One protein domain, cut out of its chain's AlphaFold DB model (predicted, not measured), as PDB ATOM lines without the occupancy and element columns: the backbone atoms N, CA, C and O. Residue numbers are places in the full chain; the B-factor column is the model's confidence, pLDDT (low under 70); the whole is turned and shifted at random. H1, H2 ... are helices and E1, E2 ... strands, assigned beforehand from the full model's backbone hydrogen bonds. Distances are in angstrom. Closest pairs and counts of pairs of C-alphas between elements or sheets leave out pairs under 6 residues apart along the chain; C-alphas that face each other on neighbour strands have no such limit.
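What this domain is: This is residues 35 to 46 and 72 to 219 of the 228 residues of an uncharacterized protein of Stappia indica (UniProt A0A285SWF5). The body is a closed barrel of nine strands, with a tenth, E7, paired onto its wall at E6 and the short helix H1 packed outside, across E4 and E6. Round the ring run E1, E2, E3, E4, E6, E5, E8, E9, E10 and back to E1, antiparallel but for the parallel pair E6 and E5. The printed part has 160 residues, with one named helix followed by ten named strands, and is mostly strand. It is compact, with a radius of gyration of the C-alphas of 15.1 A and spans of 44 by 32 by 26 A.

Where its parts are: Begin at C-alpha 35, (-88.983, 62.888, 58.534), where H1, residues 35 to 42, starts its 10.8 A. Past the cut, find C-alpha 72 at (-94.358, 60.380, 38.069), the start of E1, residues 72 to 78. Read on through E2, residues 82 to 92, 30.2 A; E3, 98 to 107, 28.6 A; E4, 114 to 122, 26.6 A; and the short E5, 130 to 134, 12.8 A. Next come E6, 147 to 156, 29.5 A; E7, 162 to 169; E8, 172 to 180, 26.6 A; and E9, 183 to 196, the longest strand at 14 residues and 34.5 A. E10, 203 to 213, ends at C-alpha 213, (-89.596, 61.271, 34.613). E2 bends by 54 degrees at residue 86, E7 by 53 degrees at 165 and E9 by 81 degrees at 186.

How they stand to each other: E1 to E4 form a meander of hairpins, each strand the antiparallel neighbour of the one before; look within hydrogen-bond range at N 74 and O 84, 3.0 A, N 89 and O 101, 2.8 A, and N 102 and O 118, 2.8 A. E4 and E6 are antiparallel, with N 117 and O 152 at 2.9 A. On the other side of E6, E5 is its parallel neighbour, N 147 and O 132 at 2.9 A, and E7 forms a hairpin with it, N 153 and O 166 at 2.8 A. E5 and E8 are antiparallel, N 133 and O 173 at 2.9 A. E8, E9 and E10 form a second meander of hairpins, N 174 and O 190 at 2.8 A and N 189 and O 210 at 2.8 A. N 75 and O 209, 3.0 A, close the ring between E1 and E10. H1 is on the barrel and outside it, at a height over the sheet of 8.8 A, and on the local plane runs across E4 at 88 degrees. Its closest C-alphas to E6 are Ala 35 and Val 150, 5.2 A. In H1 every O i to N i+4 pair is within hydrogen-bond range.

The domain as a whole: The two C-alphas farthest apart, Asp 181 and Thr 200, are 46.8 A apart. Residues 47 to 71 are not printed, and C-alphas 46 and 72 stand 14.4 A apart across the cut. The link from E5 to E6, residues 135 to 146, is long. Confidence is under 70 at residues 111, 198 to 200 and 215 to 219.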
ATOM      1  N   ALA A  35     -87.902  62.612  59.464       86.31
ATOM      2  CA  ALA A  35     -88.983  62.888  58.534       86.31
ATOM      3  C   ALA A  35     -89.643  64.257  58.775       86.31
ATOM      4  O   ALA A  35     -89.814  65.014  57.820       86.31
ATOM      5  N   ASP A  36     -89.959  64.606  60.026       86.75
ATOM      6  CA  ASP A  36     -90.561  65.906  60.348       86.75
ATOM      7  C   ASP A  36     -89.590  67.045  60.024       86.75
ATOM      8  O   ASP A  36     -89.962  67.989  59.330       86.75
ATOM      9  N   PHE A  37     -88.317  66.901  60.406       87.31
ATOM     10  CA  PHE A  37     -87.277  67.878  60.078       87.31
ATOM     11  C   PHE A  37     -87.142  68.115  58.565       87.31
ATOM     12  O   PHE A  37     -87.074  69.265  58.120       87.31
ATOM     13  N   VAL A  38     -87.120  67.047  57.760       88.12
ATOM     14  CA  VAL A  38     -87.010  67.149  56.297       88.12
ATOM     15  C   VAL A  38     -88.219  67.882  55.713       88.12
ATOM     16  O   VAL A  38     -88.040  68.825  54.940       88.12
ATOM     17  N   PHE A  39     -89.445  67.496  56.082       88.50
ATOM     18  CA  PHE A  39     -90.647  68.138  55.546       88.50
ATOM     19  C   PHE A  39     -90.810  69.587  56.019       88.50
ATOM     20  O   PHE A  39     -91.231  70.426  55.225       88.50
ATOM     21  N   ASP A  40     -90.438  69.908  57.258       87.50
ATOM     22  CA  ASP A  40     -90.472  71.282  57.767       87.50
ATOM     23  C   ASP A  40     -89.437  72.167  57.061       87.50
ATOM     24  O   ASP A  40     -89.722  73.319  56.732       87.50
ATOM     25  N   THR A  41     -88.257  71.615  56.761       85.69
ATOM     26  CA  THR A  41     -87.189  72.344  56.062       85.69
ATOM     27  C   THR A  41     -87.534  72.607  54.598       85.69
ATOM     28  O   THR A  41     -87.274  73.697  54.088       85.69
ATOM     29  N   LEU A  42     -88.126  71.629  53.909       82.31
ATOM     30  CA  LEU A  42     -88.584  71.807  52.527       82.31
ATOM     31  C   LEU A  42     -89.863  72.652  52.434       82.31
ATOM     32  O   LEU A  42     -90.156  73.228  51.384       82.31
ATOM     33  N   GLY A  43     -90.608  72.746  53.536       83.25
ATOM     34  CA  GLY A  43     -91.832  73.516  53.636       83.25
ATOM     35  C   GLY A  43     -93.029  72.859  52.933       83.25
ATOM     36  O   GLY A  43     -92.964  71.719  52.461       83.25
ATOM     37  N   PRO A  44     -94.160  73.584  52.838       76.00
ATOM     38  CA  PRO A  44     -95.430  73.028  52.365       76.00
ATOM     39  C   PRO A  44     -95.373  72.520  50.919       76.00
ATOM     40  O   PRO A  44     -96.094  71.587  50.577       76.00
ATOM     41  N   ALA A  45     -94.476  73.070  50.095       75.12
ATOM     42  CA  ALA A  45     -94.317  72.684  48.696       75.12
ATOM     43  C   ALA A  45     -93.884  71.220  48.500       75.12
ATOM     44  O   ALA A  45     -94.075  70.686  47.414       75.12
ATOM     45  N   ALA A  46     -93.311  70.563  49.517       78.94
ATOM     46  CA  ALA A  46     -92.900  69.160  49.429       78.94
ATOM     47  C   ALA A  46     -94.046  68.159  49.649       78.94
ATOM     48  O   ALA A  46     -93.850  66.958  49.450       78.94
ATOM     49  N   THR A  72     -94.879  61.462  37.242       90.19
ATOM     50  CA  THR A  72     -94.358  60.380  38.069       90.19
ATOM     51  C   THR A  72     -95.433  59.317  38.215       90.19
ATOM     52  O   THR A  72     -96.556  59.650  38.587       90.19
ATOM     53  N   LYS A  73     -95.109  58.054  37.942       91.75
ATOM     54  CA  LYS A  73     -96.058  56.933  38.015       91.75
ATOM     55  C   LYS A  73     -95.459  55.789  38.809       91.75
ATOM     56  O   LYS A  73     -94.251  55.564  38.766       91.75
ATOM     57  N   GLY A  74     -96.297  55.050  39.515       90.56
ATOM     58  CA  GLY A  74     -95.836  53.904  40.276       90.56
ATOM     59  C   GLY A  74     -96.956  53.008  40.758       90.56
ATOM     60  O   GLY A  74     -98.138  53.324  40.628       90.56
ATOM     61  N   GLU A  75     -96.541  51.896  41.341       90.62
ATOM     62  CA  GLU A  75     -97.413  50.965  42.041       90.62
ATOM     63  C   GLU A  75     -96.996  50.932  43.504       90.62
ATOM     64  O   GLU A  75     -95.806  50.814  43.825       90.62
ATOM     65  N   ILE A  76     -97.986  51.044  44.381       90.75
ATOM     66  CA  ILE A  76     -97.830  50.827  45.811       90.75
ATOM     67  C   ILE A  76     -98.553  49.520  46.130       90.75
ATOM     68  O   ILE A  76     -99.626  49.248  45.599       90.75
ATOM     69  N   SER A  77     -97.938  48.680  46.950       89.25
ATOM     70  CA  SER A  77     -98.446  47.376  47.378       89.25
ATOM     71  C   SER A  77     -98.484  47.286  48.906       89.25
ATOM     72  O   SER A  77     -97.925  48.131  49.608       89.25
ATOM     73  N   GLY A  78     -99.134  46.247  49.434       87.25
ATOM     74  CA  GLY A  78     -99.328  46.064  50.876       87.25
ATOM     75  C   GLY A  78    -100.554  46.819  51.384       87.25
ATOM     76  O   GLY A  78    -101.565  46.896  50.689       87.25
ATOM     77  N   GLY A  79    -100.484  47.384  52.590       78.56
ATOM     78  CA  GLY A  79    -101.617  48.110  53.179       78.56
ATOM     79  C   GLY A  79    -101.917  49.474  52.544       78.56
ATOM     80  O   GLY A  79    -102.911  50.094  52.897       78.56
ATOM     81  N   LEU A  80    -101.092  49.908  51.585       76.81
ATOM     82  CA  LEU A  80    -101.288  51.097  50.749       76.81
ATOM     83  C   LEU A  80    -101.529  50.732  49.275       76.81
ATOM     84  O   LEU A  80    -101.182  51.512  48.391       76.81
ATOM     85  N   ALA A  81    -102.040  49.529  48.992       81.88
ATOM     86  CA  ALA A  81    -102.187  49.038  47.625       81.88
ATOM     87  C   ALA A  81    -103.010  49.999  46.747       81.88
ATOM     88  O   ALA A  81    -104.221  50.119  46.912       81.88
ATOM     89  N   ALA A  82    -102.338  50.681  45.821       82.44
ATOM     90  CA  ALA A  82    -102.932  51.697  44.963       82.44
ATOM     91  C   ALA A  82    -102.037  51.970  43.748       82.44
ATOM     92  O   ALA A  82    -100.807  51.850  43.814       82.44
ATOM     93  N   GLY A  83    -102.650  52.420  42.651       86.94
ATOM     94  CA  GLY A  83    -101.902  53.132  41.618       86.94
ATOM     95  C   GLY A  83    -101.414  54.476  42.162       86.94
ATOM     96  O   GLY A  83    -102.080  55.087  42.995       86.94
ATOM     97  N   PHE A  84    -100.267  54.959  41.701       91.44
ATOM     98  CA  PHE A  84     -99.720  56.251  42.111       91.44
ATOM     99  C   PHE A  84     -99.448  57.125  40.893       91.44
ATOM    100  O   PHE A  84     -98.819  56.668  39.933       91.44
ATOM    101  N   ALA A  85     -99.865  58.392  40.950       91.31
ATOM    102  CA  ALA A  85     -99.433  59.378  39.969       91.31
ATOM    103  C   ALA A  85     -99.309  60.799  40.522       91.31
ATOM    104  O   ALA A  85    -100.142  61.255  41.307       91.31
ATOM    105  N   GLY A  86     -98.299  61.533  40.058       90.19
ATOM    106  CA  GLY A  86     -98.074  62.909  40.488       90.19
ATOM    107  C   GLY A  86     -96.839  63.570  39.884       90.19
ATOM    108  O   GLY A  86     -96.487  63.328  38.733       90.19
ATOM    109  N   GLY A  87     -96.196  64.440  40.657       87.75
ATOM    110  CA  GLY A  87     -95.029  65.211  40.238       87.75
ATOM    111  C   GLY A  87     -93.737  64.736  40.894       87.75
ATOM    112  O   GLY A  87     -93.735  64.270  42.035       87.75
ATOM    113  N   GLY A  88     -92.628  64.879  40.170       86.44
ATOM    114  CA  GLY A  88     -91.282  64.793  40.726       86.44
ATOM    115  C   GLY A  88     -90.858  66.125  41.349       86.44
ATOM    116  O   GLY A  88     -91.198  67.196  40.844       86.44
ATOM    117  N   LEU A  89     -90.099  66.042  42.433       86.25
ATOM    118  CA  LEU A  89     -89.433  67.144  43.118       86.25
ATOM    119  C   LEU A  89     -87.927  66.901  43.031       86.25
ATOM    120  O   LEU A  89     -87.477  65.769  43.196       86.25
ATOM    121  N   TYR A  90     -87.135  67.939  42.785       87.31
ATOM    122  CA  TYR A  90     -85.688  67.784  42.655       87.31
ATOM    123  C   TYR A  90     -84.942  69.027  43.125       87.31
ATOM    124  O   TYR A  90     -85.321  70.134  42.774       87.31
ATOM    125  N   GLY A  91     -83.851  68.874  43.864       86.56
ATOM    126  CA  GLY A  91     -82.976  69.981  44.237       86.56
ATOM    127  C   GLY A  91     -81.518  69.551  44.258       86.56
ATOM    128  O   GLY A  91     -81.196  68.503  44.815       86.56
ATOM    129  N   THR A  92     -80.637  70.380  43.695       82.69
ATOM    130  CA  THR A  92     -79.181  70.254  43.849       82.69
ATOM    131  C   THR A  92     -78.534  71.557  44.272       82.69
ATOM    132  O   THR A  92     -79.081  72.645  44.071       82.69
ATOM    133  N   ASP A  93     -77.351  71.442  44.867       80.12
ATOM    134  CA  ASP A  93     -76.480  72.576  45.144       80.12
ATOM    135  C   ASP A  93     -75.056  72.347  44.616       80.12
ATOM    136  O   ASP A  93     -74.662  71.237  44.256       80.12
ATOM    137  N   ALA A  94     -74.278  73.432  44.564       73.06
ATOM    138  CA  ALA A  94     -72.908  73.428  44.049       73.06
ATOM    139  C   ALA A  94     -71.921  72.627  44.913       73.06
ATOM    140  O   ALA A  94     -70.821  72.332  44.459       73.06
ATOM    141  N   GLY A  95     -72.288  72.309  46.156       70.62
ATOM    142  CA  GLY A  95     -71.477  71.502  47.054       70.62
ATOM    143  C   GLY A  95     -71.786  70.007  46.967       70.62
ATOM    144  O   GLY A  95     -71.249  69.271  47.789       70.62
ATOM    145  N   GLY A  96     -72.656  69.570  46.050       70.50
ATOM    146  CA  GLY A  96     -73.041  68.167  45.919       70.50
ATOM    147  C   GLY A  96     -74.208  67.758  46.820       70.50
ATOM    148  O   GLY A  96     -74.337  66.586  47.161       70.50
ATOM    149  N   GLY A  97     -75.088  68.673  47.226       81.25
ATOM    150  CA  GLY A  97     -76.385  68.296  47.794       81.25
ATOM    151  C   GLY A  97     -77.324  67.727  46.732       81.25
ATOM    152  O   GLY A  97     -77.337  68.208  45.598       81.25
ATOM    153  N   LEU A  98     -78.109  66.710  47.096       83.56
ATOM    154  CA  LEU A  98     -79.145  66.134  46.239       83.56
ATOM    155  C   LEU A  98     -80.370  65.745  47.069       83.56
ATOM    156  O   LEU A  98     -80.287  64.908  47.970       83.56
ATOM    157  N   VAL A  99     -81.511  66.319  46.693       86.44
ATOM    158  CA  VAL A  99     -82.841  65.920  47.150       86.44
ATOM    159  C   VAL A  99     -83.661  65.521  45.943       86.44
ATOM    160  O   VAL A  99     -83.741  66.272  44.971       86.44
ATOM    161  N   VAL A 100     -84.305  64.364  46.017       89.00
ATOM    162  CA  VAL A 100     -85.290  63.944  45.022       89.00
ATOM    163  C   VAL A 100     -86.532  63.484  45.748       89.00
ATOM    164  O   VAL A 100     -86.441  62.737  46.713       89.00
ATOM    165  N   GLY A 101     -87.695  63.918  45.298       88.44
ATOM    166  CA  GLY A 101     -88.953  63.505  45.884       88.44
ATOM    167  C   GLY A 101     -90.015  63.240  44.841       88.44
ATOM    168  O   GLY A 101     -89.870  63.549  43.660       88.44
ATOM    169  N   VAL A 102     -91.106  62.661  45.307       90.25
ATOM    170  CA  VAL A 102     -92.334  62.478  44.552       90.25
ATOM    171  C   VAL A 102     -93.487  62.915  45.428       90.25
ATOM    172  O   VAL A 102     -93.515  62.618  46.620       90.25
ATOM    173  N   GLN A 103     -94.443  63.610  44.833       90.44
ATOM    174  CA  GLN A 103     -95.714  63.922  45.470       90.44
ATOM    175  C   GLN A 103     -96.823  63.508  44.518       90.44
ATOM    176  O   GLN A 103     -96.817  63.902  43.351       90.44
ATOM    177  N   GLY A 104     -97.762  62.694  44.974       90.25
ATOM    178  CA  GLY A 104     -98.783  62.188  44.074       90.25
ATOM    179  C   GLY A 104     -99.982  61.597  44.771       90.25
ATOM    180  O   GLY A 104     -99.959  61.282  45.959       90.25
ATOM    181  N   MET A 105    -101.037  61.478  43.982       91.00
ATOM    182  CA  MET A 105    -102.306  60.917  44.395       91.00
ATOM    183  C   MET A 105    -102.208  59.402  44.386       91.00
ATOM    184  O   MET A 105    -101.668  58.804  43.450       91.00
ATOM    185  N   MET A 106    -102.775  58.803  45.421       90.62
ATOM    186  CA  MET A 106    -103.059  57.383  45.454       90.62
ATOM    187  C   MET A 106    -104.422  57.143  44.808       90.62
ATOM    188  O   MET A 106    -105.422  57.773  45.152       90.62
ATOM    189  N   PHE A 107    -104.446  56.250  43.830       84.88
ATOM    190  CA  PHE A 107    -105.641  55.804  43.138       84.88
ATOM    191  C   PHE A 107    -106.105  54.483  43.742       84.88
ATOM    192  O   PHE A 107    -105.890  53.420  43.161       84.88
ATOM    193  N   ASP A 108    -106.703  54.568  44.925       80.44
ATOM    194  CA  ASP A 108    -107.459  53.470  45.516       80.44
ATOM    195  C   ASP A 108    -108.955  53.574  45.140       80.44
ATOM    196  O   ASP A 108    -109.379  54.469  44.390       80.44
ATOM    197  N   ASP A 109    -109.735  52.605  45.620       74.12
ATOM    198  CA  ASP A 109    -111.198  52.561  45.488       74.12
ATOM    199  C   ASP A 109    -111.910  53.388  46.581       74.12
ATOM    200  O   ASP A 109    -113.140  53.378  46.687       74.12
ATOM    201  N   GLY A 110    -111.148  54.083  47.429       70.06
ATOM    202  CA  GLY A 110    -111.662  54.900  48.513       70.06
ATOM    203  C   GLY A 110    -112.281  56.209  48.010       70.06
ATOM    204  O   GLY A 110    -111.876  56.759  46.985       70.06
ATOM    205  N   PRO A 111    -113.270  56.761  48.735       67.25
ATOM    206  CA  PRO A 111    -113.865  58.049  48.382       67.25
ATOM    207  C   PRO A 111    -112.964  59.243  48.739       67.25
ATOM    208  O   PRO A 111    -113.201  60.351  48.261       67.25
ATOM    209  N   ALA A 112    -111.964  59.042  49.602       77.50
ATOM    210  CA  ALA A 112    -111.110  60.102  50.117       77.50
ATOM    211  C   ALA A 112    -109.822  60.226  49.297       77.50
ATOM    212  O   ALA A 112    -109.107  59.250  49.085       77.50
ATOM    213  N   LEU A 113    -109.486  61.453  48.892       84.00
ATOM    214  CA  LEU A 113    -108.216  61.734  48.230       84.00
ATOM    215  C   LEU A 113    -107.059  61.573  49.215       84.00
ATOM    216  O   LEU A 113    -106.926  62.373  50.147       84.00
ATOM    217  N   THR A 114    -106.196  60.595  48.952       89.56
ATOM    218  CA  THR A 114    -104.951  60.377  49.693       89.56
ATOM    219  C   THR A 114    -103.754  60.756  48.824       89.56
ATOM    220  O   THR A 114    -103.664  60.379  47.655       89.56
ATOM    221  N   MET A 115    -102.831  61.519  49.399       92.06
ATOM    222  CA  MET A 115    -101.559  61.908  48.803       92.06
ATOM    223  C   MET A 115    -100.419  61.174  49.507       92.06
ATOM    224  O   MET A 115    -100.338  61.188  50.737       92.06
ATOM    225  N   LEU A 116     -99.516  60.591  48.719       93.38
ATOM    226  CA  LEU A 116     -98.211  60.127  49.176       93.38
ATOM    227  C   LEU A 116     -97.151  61.135  48.739       93.38
ATOM    228  O   LEU A 116     -97.016  61.449  47.555       93.38
ATOM    229  N   CYS A 117     -96.370  61.589  49.709       93.50
ATOM    230  CA  CYS A 117     -95.186  62.401  49.500       93.50
ATOM    231  C   CYS A 117     -93.987  61.613  50.000       93.50
ATOM    232  O   CYS A 117     -93.964  61.197  51.154       93.50
ATOM    233  N   MET A 118     -92.994  61.402  49.148       94.19
ATOM    234  CA  MET A 118     -91.760  60.717  49.504       94.19
ATOM    235  C   MET A 118     -90.586  61.589  49.103       94.19
ATOM    236  O   MET A 118     -90.568  62.136  48.004       94.19
ATOM    237  N   VAL A 119     -89.615  61.721  49.994       93.75
ATOM    238  CA  VAL A 119     -88.422  62.533  49.784       93.75
ATOM    239  C   VAL A 119     -87.202  61.696  50.129       93.75
ATOM    240  O   VAL A 119     -87.161  61.017  51.153       93.75
ATOM    241  N   LEU A 120     -86.210  61.758  49.252       93.94
ATOM    242  CA  LEU A 120     -84.916  61.119  49.376       93.94
ATOM    243  C   LEU A 120     -83.853  62.202  49.525       93.94
ATOM    244  O   LEU A 120     -83.741  63.080  48.666       93.94
ATOM    245  N   VAL A 121     -83.071  62.133  50.599       91.94
ATOM    246  CA  VAL A 121     -81.995  63.093  50.886       91.94
ATOM    247  C   VAL A 121     -80.665  62.358  50.903       91.94
ATOM    248  O   VAL A 121     -80.508  61.389  51.643       91.94
ATOM    249  N   ARG A 122     -79.711  62.786  50.073       91.88
ATOM    250  CA  ARG A 122     -78.405  62.123  49.955       91.88
ATOM    251  C   ARG A 122     -77.520  62.381  51.178       91.88
ATOM    252  O   ARG A 122     -77.444  63.507  51.670       91.88
ATOM    253  N   PHE A 123     -76.810  61.341  51.616       88.88
ATOM    254  CA  PHE A 123     -75.781  61.418  52.650       88.88
ATOM    255  C   PHE A 123     -74.410  61.787  52.097       88.88
ATOM    256  O   PHE A 123     -73.953  61.217  51.100       88.88
ATOM    257  N   GLY A 124     -73.728  62.651  52.849       81.38
ATOM    258  CA  GLY A 124     -72.322  62.980  52.653       81.38
ATOM    259  C   GLY A 124     -72.030  63.759  51.372       81.38
ATOM    260  O   GLY A 124     -72.922  64.212  50.651       81.38
ATOM    261  N   ASP A 125     -70.736  63.887  51.099       79.25
ATOM    262  CA  ASP A 125     -70.194  64.620  49.958       79.25
ATOM    263  C   ASP A 125     -69.927  63.627  48.826       79.25
ATOM    264  O   ASP A 125     -68.811  63.156  48.615       79.25
ATOM    265  N   SER A 126     -70.992  63.247  48.126       82.00
ATOM    266  CA  SER A 126     -70.950  62.267  47.042       82.00
ATOM    267  C   SER A 126     -71.673  62.808  45.823       82.00
ATOM    268  O   SER A 126     -72.658  63.514  45.980       82.00
ATOM    269  N   ASP A 127     -71.247  62.427  44.620       80.94
ATOM    270  CA  ASP A 127     -71.975  62.694  43.372       80.94
ATOM    271  C   ASP A 127     -72.848  61.506  42.939       80.94
ATOM    272  O   ASP A 127     -73.433  61.521  41.857       80.94
ATOM    273  N   ALA A 128     -72.979  60.480  43.790       84.81
ATOM    274  CA  ALA A 128     -73.762  59.291  43.486       84.81
ATOM    275  C   ALA A 128     -75.218  59.646  43.152       84.81
ATOM    276  O   ALA A 128     -75.925  60.285  43.937       84.81
ATOM    277  N   THR A 129     -75.666  59.204  41.981       88.94
ATOM    278  CA  THR A 129     -77.055  59.328  41.524       88.94
ATOM    279  C   THR A 129     -77.842  58.034  41.732       88.94
ATOM    280  O   THR A 129     -79.030  57.972  41.446       88.94
ATOM    281  N   SER A 130     -77.198  57.000  42.262       93.75
ATOM    282  CA  SER A 130     -77.804  55.724  42.617       93.75
ATOM    283  C   SER A 130     -77.257  55.247  43.950       93.75
ATOM    284  O   SER A 130     -76.074  55.448  44.228       93.75
ATOM    285  N   GLY A 131     -78.076  54.568  44.743       94.38
ATOM    286  CA  GLY A 131     -77.644  54.083  46.046       94.38
ATOM    287  C   GLY A 131     -78.724  53.329  46.801       94.38
ATOM    288  O   GLY A 131     -79.866  53.208  46.350       94.38
ATOM    289  N   ALA A 132     -78.338  52.817  47.968       96.75
ATOM    290  CA  ALA A 132     -79.283  52.284  48.933       96.75
ATOM    291  C   ALA A 132     -80.102  53.426  49.547       96.75
ATOM    292  O   ALA A 132     -79.570  54.505  49.821       96.75
ATOM    293  N   ILE A 133     -81.382  53.161  49.781       97.25
ATOM    294  CA  ILE A 133     -82.233  53.992  50.625       97.25
ATOM    295  C   ILE A 133     -82.284  53.322  51.994       97.25
ATOM    296  O   ILE A 133     -82.478  52.109  52.080       97.25
ATOM    297  N   VAL A 134     -82.118  54.107  53.049       95.94
ATOM    298  CA  VAL A 134     -82.214  53.656  54.437       95.94
ATOM    299  C   VAL A 134     -83.238  54.490  55.197       95.94
ATOM    300  O   VAL A 134     -83.509  55.641  54.843       95.94
ATOM    301  N   GLY A 135     -83.790  53.900  56.253       93.69
ATOM    302  CA  GLY A 135     -84.553  54.614  57.269       93.69
ATOM    303  C   GLY A 135     -83.683  55.291  58.314       93.69
ATOM    304  O   GLY A 135     -82.459  55.151  58.319       93.69
ATOM    305  N   GLU A 136     -84.343  55.953  59.263       90.31
ATOM    306  CA  GLU A 136     -83.688  56.644  60.380       90.31
ATOM    307  C   GLU A 136     -82.773  55.710  61.191       90.31
ATOM    308  O   GLU A 136     -81.640  56.058  61.515       90.31
ATOM    309  N   ALA A 137     -83.213  54.470  61.427       89.44
ATOM    310  CA  ALA A 137     -82.435  53.468  62.156       89.44
ATOM    311  C   ALA A 137     -81.132  53.052  61.444       89.44
ATOM    312  O   ALA A 137     -80.195  52.609  62.102       89.44
ATOM    313  N   GLY A 138     -81.068  53.181  60.114       89.69
ATOM    314  CA  GLY A 138     -79.906  52.805  59.305       89.69
ATOM    315  C   GLY A 138     -78.943  53.957  59.013       89.69
ATOM    316  O   GLY A 138     -77.940  53.742  58.338       89.69
ATOM    317  N   MET A 139     -79.227  55.175  59.485       89.88
ATOM    318  CA  MET A 139     -78.464  56.372  59.110       89.88
ATOM    319  C   MET A 139     -77.006  56.345  59.572       89.88
ATOM    320  O   MET A 139     -76.127  56.787  58.833       89.88
ATOM    321  N   ALA A 140     -76.752  55.833  60.779       87.69
ATOM    322  CA  ALA A 140     -75.419  55.834  61.383       87.69
ATOM    323  C   ALA A 140     -74.404  55.002  60.579       87.69
ATOM    324  O   ALA A 140     -73.237  55.375  60.491       87.69
ATOM    325  N   ASP A 141     -74.870  53.916  59.958       89.69
ATOM    326  CA  ASP A 141     -74.040  52.964  59.213       89.69
ATOM    327  C   ASP A 141     -74.158  53.130  57.686       89.69
ATOM    328  O   ASP A 141     -73.526  52.399  56.918       89.69
ATOM    329  N   ALA A 142     -74.979  54.075  57.216       90.75
ATOM    330  CA  ALA A 142     -75.207  54.289  55.793       90.75
ATOM    331  C   ALA A 142     -73.924  54.786  55.107       90.75
ATOM    332  O   ALA A 142     -73.326  55.747  55.591       90.75
ATOM    333  N   PRO A 143     -73.500  54.212  53.965       89.69
ATOM    334  CA  PRO A 143     -72.320  54.684  53.243       89.69
ATOM    335  C   PRO A 143     -72.558  56.060  52.598       89.69
ATOM    336  O   PRO A 143     -73.696  56.486  52.402       89.69
ATOM    337  N   ASP A 144     -71.483  56.767  52.243       89.31
ATOM    338  CA  ASP A 144     -71.584  58.017  51.473       89.31
ATOM    339  C   ASP A 144     -72.266  57.770  50.124       89.31
ATOM    340  O   ASP A 144     -71.984  56.786  49.437       89.31
ATOM    341  N   GLY A 145     -73.182  58.661  49.737       89.25
ATOM    342  CA  GLY A 145     -74.022  58.479  48.552       89.25
ATOM    343  C   GLY A 145     -75.249  57.581  48.751       89.25
ATOM    344  O   GLY A 145     -76.025  57.430  47.809       89.25
ATOM    345  N   ALA A 146     -75.468  57.010  49.943       94.38
ATOM    346  CA  ALA A 146     -76.778  56.472  50.316       94.38
ATOM    347  C   ALA A 146     -77.802  57.603  50.525       94.38
ATOM    348  O   ALA A 146     -77.448  58.783  50.578       94.38
ATOM    349  N   PHE A 147     -79.075  57.240  50.663       94.88
ATOM    350  CA  PHE A 147     -80.180  58.188  50.805       94.88
ATOM    351  C   PHE A 147     -81.002  57.900  52.059       94.88
ATOM    352  O   PHE A 147     -81.355  56.749  52.311       94.88
ATOM    353  N   LEU A 148     -81.375  58.941  52.804       95.06
ATOM    354  CA  LEU A 148     -82.474  58.855  53.762       95.06
ATOM    355  C   LEU A 148     -83.789  58.860  52.993       95.06
ATOM    356  O   LEU A 148     -84.043  59.811  52.254       95.06
ATOM    357  N   GLY A 149     -84.633  57.851  53.196       95.56
ATOM    358  CA  GLY A 149     -85.998  57.851  52.678       95.56
ATOM    359  C   GLY A 149     -87.009  58.265  53.735       95.56
ATOM    360  O   GLY A 149     -87.183  57.567  54.735       95.56
ATOM    361  N   VAL A 150     -87.714  59.369  53.496       95.00
ATOM    362  CA  VAL A 150     -88.810  59.843  54.351       95.00
ATOM    363  C   VAL A 150     -90.110  59.913  53.566       95.00
ATOM    364  O   VAL A 150     -90.106  60.123  52.351       95.00
ATOM    365  N   PHE A 151     -91.235  59.754  54.255       94.44
ATOM    366  CA  PHE A 151     -92.552  59.854  53.645       94.44
ATOM    367  C   PHE A 151     -93.557  60.571  54.544       94.44
ATOM    368  O   PHE A 151     -93.426  60.605  55.769       94.44
ATOM    369  N   LYS A 152     -94.587  61.127  53.908       93.44
ATOM    370  CA  LYS A 152     -95.770  61.696  54.543       93.44
ATOM    371  C   LYS A 152     -97.010  61.269  53.758       93.44
ATOM    372  O   LYS A 152     -97.025  61.332  52.528       93.44
ATOM    373  N   LEU A 153     -98.033  60.825  54.480       91.62
ATOM    374  CA  LEU A 153     -99.362  60.516  53.963       91.62
ATOM    375  C   LEU A 153    -100.323  61.605  54.420       91.62
ATOM    376  O   LEU A 153    -100.436  61.869  55.619       91.62
ATOM    377  N   VAL A 154    -101.025  62.220  53.476       91.75
ATOM    378  CA  VAL A 154    -101.991  63.286  53.758       91.75
ATOM    379  C   VAL A 154    -103.312  62.946  53.093       91.75
ATOM    380  O   VAL A 154    -103.341  62.538  51.936       91.75
ATOM    381  N   GLN A 155    -104.410  63.120  53.815       90.81
ATOM    382  CA  GLN A 155    -105.755  62.869  53.316       90.81
ATOM    383  C   GLN A 155    -106.663  64.058  53.623       90.81
ATOM    384  O   GLN A 155    -106.495  64.734  54.637       90.81
ATOM    385  N   ARG A 156    -107.642  64.319  52.755       87.56
ATOM    386  CA  ARG A 156    -108.720  65.276  53.043       87.56
ATOM    387  C   ARG A 156    -109.752  64.632  53.965       87.56
ATOM    388  O   ARG A 156    -110.259  63.558  53.659       87.56
ATOM    389  N   ASN A 157    -110.055  65.287  55.083       84.00
ATOM    390  CA  ASN A 157    -111.161  64.878  55.947       84.00
ATOM    391  C   ASN A 157    -112.523  65.308  55.364       84.00
ATOM    392  O   ASN A 157    -112.584  65.993  54.344       84.00
ATOM    393  N   ASP A 158    -113.618  64.970  56.048       83.56
ATOM    394  CA  ASP A 158    -114.988  65.293  55.610       83.56
ATOM    395  C   ASP A 158    -115.269  66.803  55.462       83.56
ATOM    396  O   ASP A 158    -116.209  67.196  54.775       83.56
ATOM    397  N   ALA A 159    -114.465  67.661  56.102       85.81
ATOM    398  CA  ALA A 159    -114.539  69.119  55.978       85.81
ATOM    399  C   ALA A 159    -113.644  69.672  54.852       85.81
ATOM    400  O   ALA A 159    -113.449  70.884  54.761       85.81
ATOM    401  N   ASP A 160    -113.084  68.794  54.017       84.06
ATOM    402  CA  ASP A 160    -112.156  69.110  52.933       84.06
ATOM    403  C   ASP A 160    -110.872  69.817  53.413       84.06
ATOM    404  O   ASP A 160    -110.265  70.643  52.722       84.06
ATOM    405  N   VAL A 161    -110.442  69.489  54.634       86.75
ATOM    406  CA  VAL A 161    -109.196  69.977  55.235       86.75
ATOM    407  C   VAL A 161    -108.131  68.879  55.134       86.75
ATOM    408  O   VAL A 161    -108.400  67.748  55.545       86.75
ATOM    409  N   PRO A 162    -106.921  69.178  54.617       89.56
ATOM    410  CA  PRO A 162    -105.791  68.254  54.656       89.56
ATOM    411  C   PRO A 162    -105.412  67.863  56.091       89.56
ATOM    412  O   PRO A 162    -105.195  68.725  56.943       89.56
ATOM    413  N   VAL A 163    -105.293  66.563  56.345       89.56
ATOM    414  CA  VAL A 163    -104.858  65.981  57.618       89.56
ATOM    415  C   VAL A 163    -103.736  64.987  57.345       89.56
ATOM    416  O   VAL A 163    -103.858  64.109  56.491       89.56
ATOM    417  N   THR A 164    -102.636  65.111  58.084       90.00
ATOM    418  CA  THR A 164    -101.539  64.140  58.041       90.00
ATOM    419  C   THR A 164    -101.985  62.836  58.699       90.00
ATOM    420  O   THR A 164    -102.294  62.821  59.889       90.00
ATOM    421  N   LEU A 165    -102.003  61.747  57.931       87.94
ATOM    422  CA  LEU A 165    -102.306  60.402  58.426       87.94
ATOM    423  C   LEU A 165    -101.079  59.733  59.042       87.94
ATOM    424  O   LEU A 165    -101.200  59.033  60.044       87.94
ATOM    425  N   ALA A 166     -99.914  59.937  58.428       89.75
ATOM    426  CA  ALA A 166     -98.645  59.410  58.902       89.75
ATOM    427  C   ALA A 166     -97.482  60.256  58.377       89.75
ATOM    428  O   ALA A 166     -97.523  60.749  57.250       89.75
ATOM    429  N   THR A 167     -96.424  60.347  59.175       91.38
ATOM    430  CA  THR A 167     -95.096  60.806  58.758       91.38
ATOM    431  C   THR A 167     -94.093  59.773  59.258       91.38
ATOM    432  O   THR A 167     -94.241  59.275  60.374       91.38
ATOM    433  N   GLY A 168     -93.096  59.418  58.454       91.88
ATOM    434  CA  GLY A 168     -92.133  58.400  58.857       91.88
ATOM    435  C   GLY A 168     -90.938  58.270  57.931       91.88
ATOM    436  O   GLY A 168     -90.770  59.031  56.977       91.88
ATOM    437  N   THR A 169     -90.104  57.277  58.230       94.06
ATOM    438  CA  THR A 169     -88.991  56.862  57.371       94.06
ATOM    439  C   THR A 169     -89.255  55.473  56.813       94.06
ATOM    440  O   THR A 169     -90.007  54.697  57.402       94.06
ATOM    441  N   VAL A 170     -88.708  55.189  55.637       95.19
ATOM    442  CA  VAL A 170     -88.798  53.854  55.028       95.19
ATOM    443  C   VAL A 170     -87.906  52.875  55.790       95.19
ATOM    444  O   VAL A 170     -86.966  53.297  56.450       95.19
ATOM    445  N   ASP A 171     -88.140  51.575  55.670       94.75
ATOM    446  CA  ASP A 171     -87.250  50.570  56.265       94.75
ATOM    447  C   ASP A 171     -86.007  50.365  55.385       94.75
ATOM    448  O   ASP A 171     -84.891  50.189  55.882       94.75
ATOM    449  N   GLY A 172     -86.177  50.458  54.064       96.31
ATOM    450  CA  GLY A 172     -85.075  50.396  53.116       96.31
ATOM    451  C   GLY A 172     -85.516  50.490  51.661       96.31
ATOM    452  O   GLY A 172     -86.700  50.612  51.345       96.31
ATOM    453  N   GLY A 173     -84.546  50.445  50.753       97.44
ATOM    454  CA  GLY A 173     -84.825  50.488  49.326       97.44
ATOM    455  C   GLY A 173     -83.601  50.744  48.463       97.44
ATOM    456  O   GLY A 173     -82.453  50.627  48.891       97.44
ATOM    457  N   SER A 174     -83.858  51.123  47.219       97.31
ATOM    458  CA  SER A 174     -82.832  51.518  46.263       97.31
ATOM    459  C   SER A 174     -83.338  52.602  45.328       97.31
ATOM    460  O   SER A 174     -84.540  52.739  45.076       97.31
ATOM    461  N   VAL A 175     -82.389  53.368  44.807       96.75
ATOM    462  CA  VAL A 175     -82.661  54.452  43.880       96.75
ATOM    463  C   VAL A 175     -81.651  54.498  42.748       96.75
ATOM    464  O   VAL A 175     -80.498  54.100  42.916       96.75
ATOM    465  N   SER A 176     -82.089  55.014  41.605       95.62
ATOM    466  CA  SER A 176     -81.237  55.359  40.473       95.62
ATOM    467  C   SER A 176     -81.791  56.595  39.779       95.62
ATOM    468  O   SER A 176     -82.980  56.639  39.477       95.62
ATOM    469  N   PHE A 177     -80.930  57.565  39.498       92.81
ATOM    470  CA  PHE A 177     -81.248  58.813  38.817       92.81
ATOM    471  C   PHE A 177     -80.274  59.053  37.659       92.81
ATOM    472  O   PHE A 177     -79.068  58.832  37.796       92.81
ATOM    473  N   ASP A 178     -80.792  59.551  36.541       91.44
ATOM    474  CA  ASP A 178     -80.009  60.136  35.453       91.44
ATOM    475  C   ASP A 178     -80.090  61.665  35.562       91.44
ATOM    476  O   ASP A 178     -81.180  62.252  35.580       91.44
ATOM    477  N   LEU A 179     -78.925  62.308  35.665       86.69
ATOM    478  CA  LEU A 179     -78.787  63.759  35.748       86.69
ATOM    479  C   LEU A 179     -78.057  64.278  34.509       86.69
ATOM    480  O   LEU A 179     -76.986  63.786  34.158       86.69
ATOM    481  N   ARG A 180     -78.579  65.342  33.894       85.62
ATOM    482  CA  ARG A 180     -77.900  66.075  32.814       85.62
ATOM    483  C   ARG A 180     -77.826  67.546  33.160       85.62
ATOM    484  O   ARG A 180     -78.847  68.147  33.471       85.62
ATOM    485  N   ASP A 181     -76.618  68.103  33.144       82.69
ATOM    486  CA  ASP A 181     -76.353  69.502  33.507       82.69
ATOM    487  C   ASP A 181     -76.950  69.899  34.874       82.69
ATOM    488  O   ASP A 181     -77.445  71.008  35.065       82.69
ATOM    489  N   GLY A 182     -76.938  68.965  35.834       78.38
ATOM    490  CA  GLY A 182     -77.512  69.175  37.166       78.38
ATOM    491  C   GLY A 182     -79.042  69.214  37.195       78.38
ATOM    492  O   GLY A 182     -79.604  69.787  38.123       78.38
ATOM    493  N   LEU A 183     -79.712  68.638  36.193       81.69
ATOM    494  CA  LEU A 183     -81.163  68.462  36.132       81.69
ATOM    495  C   LEU A 183     -81.512  66.975  36.086       81.69
ATOM    496  O   LEU A 183     -80.919  66.227  35.311       81.69
ATOM    497  N   LEU A 184     -82.510  66.561  36.868       84.44
ATOM    498  CA  LEU A 184     -83.068  65.211  36.785       84.44
ATOM    499  C   LEU A 184     -83.766  65.011  35.442       84.44
ATOM    500  O   LEU A 184     -84.721  65.730  35.140       84.44
ATOM    501  N   VAL A 185     -83.309  64.035  34.658       87.88
ATOM    502  CA  VAL A 185     -83.943  63.666  33.383       87.88
ATOM    503  C   VAL A 185     -84.754  62.378  33.481       87.88
ATOM    504  O   VAL A 185     -85.769  62.270  32.797       87.88
ATOM    505  N   ASP A 186     -84.343  61.449  34.345       90.44
ATOM    506  CA  ASP A 186     -85.065  60.211  34.637       90.44
ATOM    507  C   ASP A 186     -84.658  59.656  36.009       90.44
ATOM    508  O   ASP A 186     -83.571  59.946  36.516       90.44
ATOM    509  N   GLY A 187     -85.519  58.855  36.620       92.56
ATOM    510  CA  GLY A 187     -85.323  58.335  37.958       92.56
ATOM    511  C   GLY A 187     -86.223  57.157  38.284       92.56
ATOM    512  O   GLY A 187     -87.336  57.028  37.787       92.56
ATOM    513  N   SER A 188     -85.760  56.296  39.180       94.94
ATOM    514  CA  SER A 188     -86.550  55.188  39.702       94.94
ATOM    515  C   SER A 188     -86.273  54.988  41.179       94.94
ATOM    516  O   SER A 188     -85.112  54.914  41.582       94.94
ATOM    517  N   VAL A 189     -87.336  54.839  41.960       96.31
ATOM    518  CA  VAL A 189     -87.302  54.589  43.401       96.31
ATOM    519  C   VAL A 189     -88.003  53.267  43.678       96.31
ATOM    520  O   VAL A 189     -89.105  53.027  43.184       96.31
ATOM    521  N   THR A 190     -87.376  52.402  44.468       96.94
ATOM    522  CA  THR A 190     -88.027  51.231  45.064       96.94
ATOM    523  C   THR A 190     -87.813  51.273  46.565       96.94
ATOM    524  O   THR A 190     -86.666  51.342  46.998       96.94
ATOM    525  N   VAL A 191     -88.886  51.230  47.349       96.62
ATOM    526  CA  VAL A 191     -88.817  51.276  48.815       96.62
ATOM    527  C   VAL A 191     -89.743  50.259  49.456       96.62
ATOM    528  O   VAL A 191     -90.763  49.872  48.885       96.62
ATOM    529  N   GLU A 192     -89.390  49.894  50.676       96.31
ATOM    530  CA  GLU A 192     -90.193  49.125  51.612       96.31
ATOM    531  C   GLU A 192     -90.245  49.893  52.928       96.31
ATOM    532  O   GLU A 192     -89.274  50.539  53.324       96.31
ATOM    533  N   GLY A 193     -91.387  49.855  53.600       93.00
ATOM    534  CA  GLY A 193     -91.553  50.528  54.875       93.00
ATOM    535  C   GLY A 193     -92.808  50.083  55.594       93.00
ATOM    536  O   GLY A 193     -93.570  49.234  55.126       93.00
ATOM    537  N   SER A 194     -93.064  50.730  56.722       91.31
ATOM    538  CA  SER A 194     -94.339  50.633  57.410       91.31
ATOM    539  C   SER A 194     -94.804  52.008  57.869       91.31
ATOM    540  O   SER A 194     -94.003  52.904  58.129       91.31
ATOM    541  N   TYR A 195     -96.116  52.192  57.946       89.06
ATOM    542  CA  TYR A 195     -96.717  53.376  58.550       89.06
ATOM    543  C   TYR A 195     -97.669  52.949  59.658       89.06
ATOM    544  O   TYR A 195     -98.203  51.842  59.643       89.06
ATOM    545  N   ARG A 196     -97.875  53.823  60.640       86.56
ATOM    546  CA  ARG A 196     -98.852  53.604  61.708       86.56
ATOM    547  C   ARG A 196    -100.002  54.563  61.502       86.56
ATOM    548  O   ARG A 196     -99.787  55.771  61.443       86.56
ATOM    549  N   GLN A 197    -101.207  54.022  61.374       73.31
ATOM    550  CA  GLN A 197    -102.414  54.830  61.286       73.31
ATOM    551  C   GLN A 197    -103.019  54.978  62.680       73.31
ATOM    552  O   GLN A 197    -103.215  54.001  63.406       73.31
ATOM    553  N   LEU A 198    -103.325  56.210  63.075       60.75
ATOM    554  CA  LEU A 198    -104.105  56.437  64.287       60.75
ATOM    555  C   LEU A 198    -105.572  56.036  64.038       60.75
ATOM    556  O   LEU A 198    -106.094  56.314  62.956       60.75
ATOM    557  N   PRO A 199    -106.265  55.413  65.015       61.75
ATOM    558  CA  PRO A 199    -105.837  55.169  66.397       61.75
ATOM    559  C   PRO A 199    -105.275  53.761  66.659       61.75
ATOM    560  O   PRO A 199    -104.973  53.453  67.809       61.75
ATOM    561  N   THR A 200    -105.198  52.881  65.656       65.31
ATOM    562  CA  THR A 200    -104.895  51.455  65.870       65.31
ATOM    563  C   THR A 200    -103.438  51.195  66.249       65.31
ATOM    564  O   THR A 200    -103.151  50.123  66.772       65.31
ATOM    565  N   ASP A 201    -102.543  52.168  66.022       71.62
ATOM    566  CA  ASP A 201    -101.091  52.119  66.292       71.62
ATOM    567  C   ASP A 201    -100.396  50.867  65.719       71.62
ATOM    568  O   ASP A 201     -99.262  50.534  66.058       71.62
ATOM    569  N   GLU A 202    -101.067  50.157  64.816       83.56
ATOM    570  CA  GLU A 202    -100.561  48.973  64.148       83.56
ATOM    571  C   GLU A 202     -99.645  49.402  63.002       83.56
ATOM    572  O   GLU A 202     -99.966  50.319  62.242       83.56
ATOM    573  N   ALA A 203     -98.489  48.747  62.889       87.69
ATOM    574  CA  ALA A 203     -97.577  48.971  61.779       87.69
ATOM    575  C   ALA A 203     -98.119  48.269  60.532       87.69
ATOM    576  O   ALA A 203     -98.182  47.042  60.470       87.69
ATOM    577  N   VAL A 204     -98.486  49.062  59.535       89.81
ATOM    578  CA  VAL A 204     -99.010  48.593  58.260       89.81
ATOM    579  C   VAL A 204     -97.876  48.614  57.232       89.81
ATOM    580  O   VAL A 204     -97.378  49.695  56.905       89.81
ATOM    581  N   PRO A 205     -97.436  47.450  56.720       92.69
ATOM    582  CA  PRO A 205     -96.345  47.387  55.759       92.69
ATOM    583  C   PRO A 205     -96.791  47.859  54.373       92.69
ATOM    584  O   PRO A 205     -97.919  47.604  53.936       92.69
ATOM    585  N   PHE A 206     -95.870  48.486  53.650       93.06
ATOM    586  CA  PHE A 206     -96.038  48.856  52.253       93.06
ATOM    587  C   PHE A 206     -94.741  48.661  51.469       93.06
ATOM    588  O   PHE A 206     -93.637  48.688  52.014       93.06
ATOM    589  N   SER A 207     -94.885  48.514  50.158       94.94
ATOM    590  CA  SER A 207     -93.780  48.645  49.213       94.94
ATOM    591  C   SER A 207     -94.205  49.529  48.054       94.94
ATOM    592  O   SER A 207     -95.386  49.587  47.713       94.94
ATOM    593  N   ALA A 208     -93.261  50.254  47.463       94.69
ATOM    594  CA  ALA A 208     -93.539  51.140  46.344       94.69
ATOM    595  C   ALA A 208     -92.446  51.040  45.285       94.69
ATOM    596  O   ALA A 208     -91.258  51.011  45.607       94.69
ATOM    597  N   ARG A 209     -92.857  51.041  44.016       95.50
ATOM    598  CA  ARG A 209     -91.977  51.195  42.854       95.50
ATOM    599  C   ARG A 209     -92.465  52.377  42.035       95.50
ATOM    600  O   ARG A 209     -93.579  52.348  41.521       95.50
ATOM    601  N   ILE A 210     -91.632  53.404  41.918       94.50
ATOM    602  CA  ILE A 210     -92.016  54.693  41.346       94.50
ATOM    603  C   ILE A 210     -90.991  55.109  40.292       94.50
ATOM    604  O   ILE A 210     -89.800  55.204  40.582       94.50
ATOM    605  N   ALA A 211     -91.464  55.363  39.076       93.44
ATOM    606  CA  ALA A 211     -90.701  55.987  38.004       93.44
ATOM    607  C   ALA A 211     -90.911  57.505  38.046       93.44
ATOM    608  O   ALA A 211     -92.046  57.983  38.116       93.44
ATOM    609  N   ILE A 212     -89.809  58.247  38.000       91.50
ATOM    610  CA  ILE A 212     -89.742  59.702  38.100       91.50
ATOM    611  C   ILE A 212     -89.201  60.222  36.767       91.50
ATOM    612  O   ILE A 212     -87.984  60.306  36.601       91.50
ATOM    613  N   PRO A 213     -90.067  60.581  35.804       86.00
ATOM    614  CA  PRO A 213     -89.596  61.271  34.613       86.00
ATOM    615  C   PRO A 213     -89.031  62.638  35.019       86.00
ATOM    616  O   PRO A 213     -89.204  63.078  36.158       86.00
ATOM    617  N   ARG A 214     -88.375  63.325  34.079       82.25
ATOM    618  CA  ARG A 214     -87.823  64.677  34.263       82.25
ATOM    619  C   ARG A 214     -88.657  65.530  35.233       82.25
ATOM    620  O   ARG A 214     -89.792  65.892  34.927       82.25
ATOM    621  N   ALA A 215     -88.074  65.871  36.384       66.25
ATOM    622  CA  ALA A 215     -88.750  66.692  37.380       66.25
ATOM    623  C   ALA A 215     -88.751  68.164  36.950       66.25
ATOM    624  O   ALA A 215     -87.711  68.727  36.604       66.25
ATOM    625  N   GLU A 216     -89.924  68.792  36.994       60.72
ATOM    626  CA  GLU A 216     -90.094  70.214  36.664       60.72
ATOM    627  C   GLU A 216     -90.016  71.115  37.908       60.72
ATOM    628  O   GLU A 216     -89.675  72.293  37.801       60.72
ATOM    629  N   ASN A 217     -90.263  70.559  39.101       60.47
ATOM    630  CA  ASN A 217     -90.278  71.311  40.353       60.47
ATOM    631  C   ASN A 217     -88.906  71.294  41.025       60.47
ATOM    632  O   ASN A 217     -88.486  70.288  41.603       60.47
ATOM    633  N   VAL A 218     -88.219  72.436  40.960       66.25
ATOM    634  CA  VAL A 218     -86.902  72.609  41.575       66.25
ATOM    635  C   VAL A 218     -87.048  73.063  43.033       66.25
ATOM    636  O   VAL A 218     -87.444  74.199  43.289       66.25
ATOM    637  N   LEU A 219     -86.688  72.203  43.987       65.25
ATOM    638  CA  LEU A 219     -86.567  72.534  45.407       65.25
ATOM    639  C   LEU A 219     -85.271  73.323  45.639       65.25
ATOM    640  O   LEU A 219     -84.187  72.886  45.244       65.25
TER     641      LEU A 219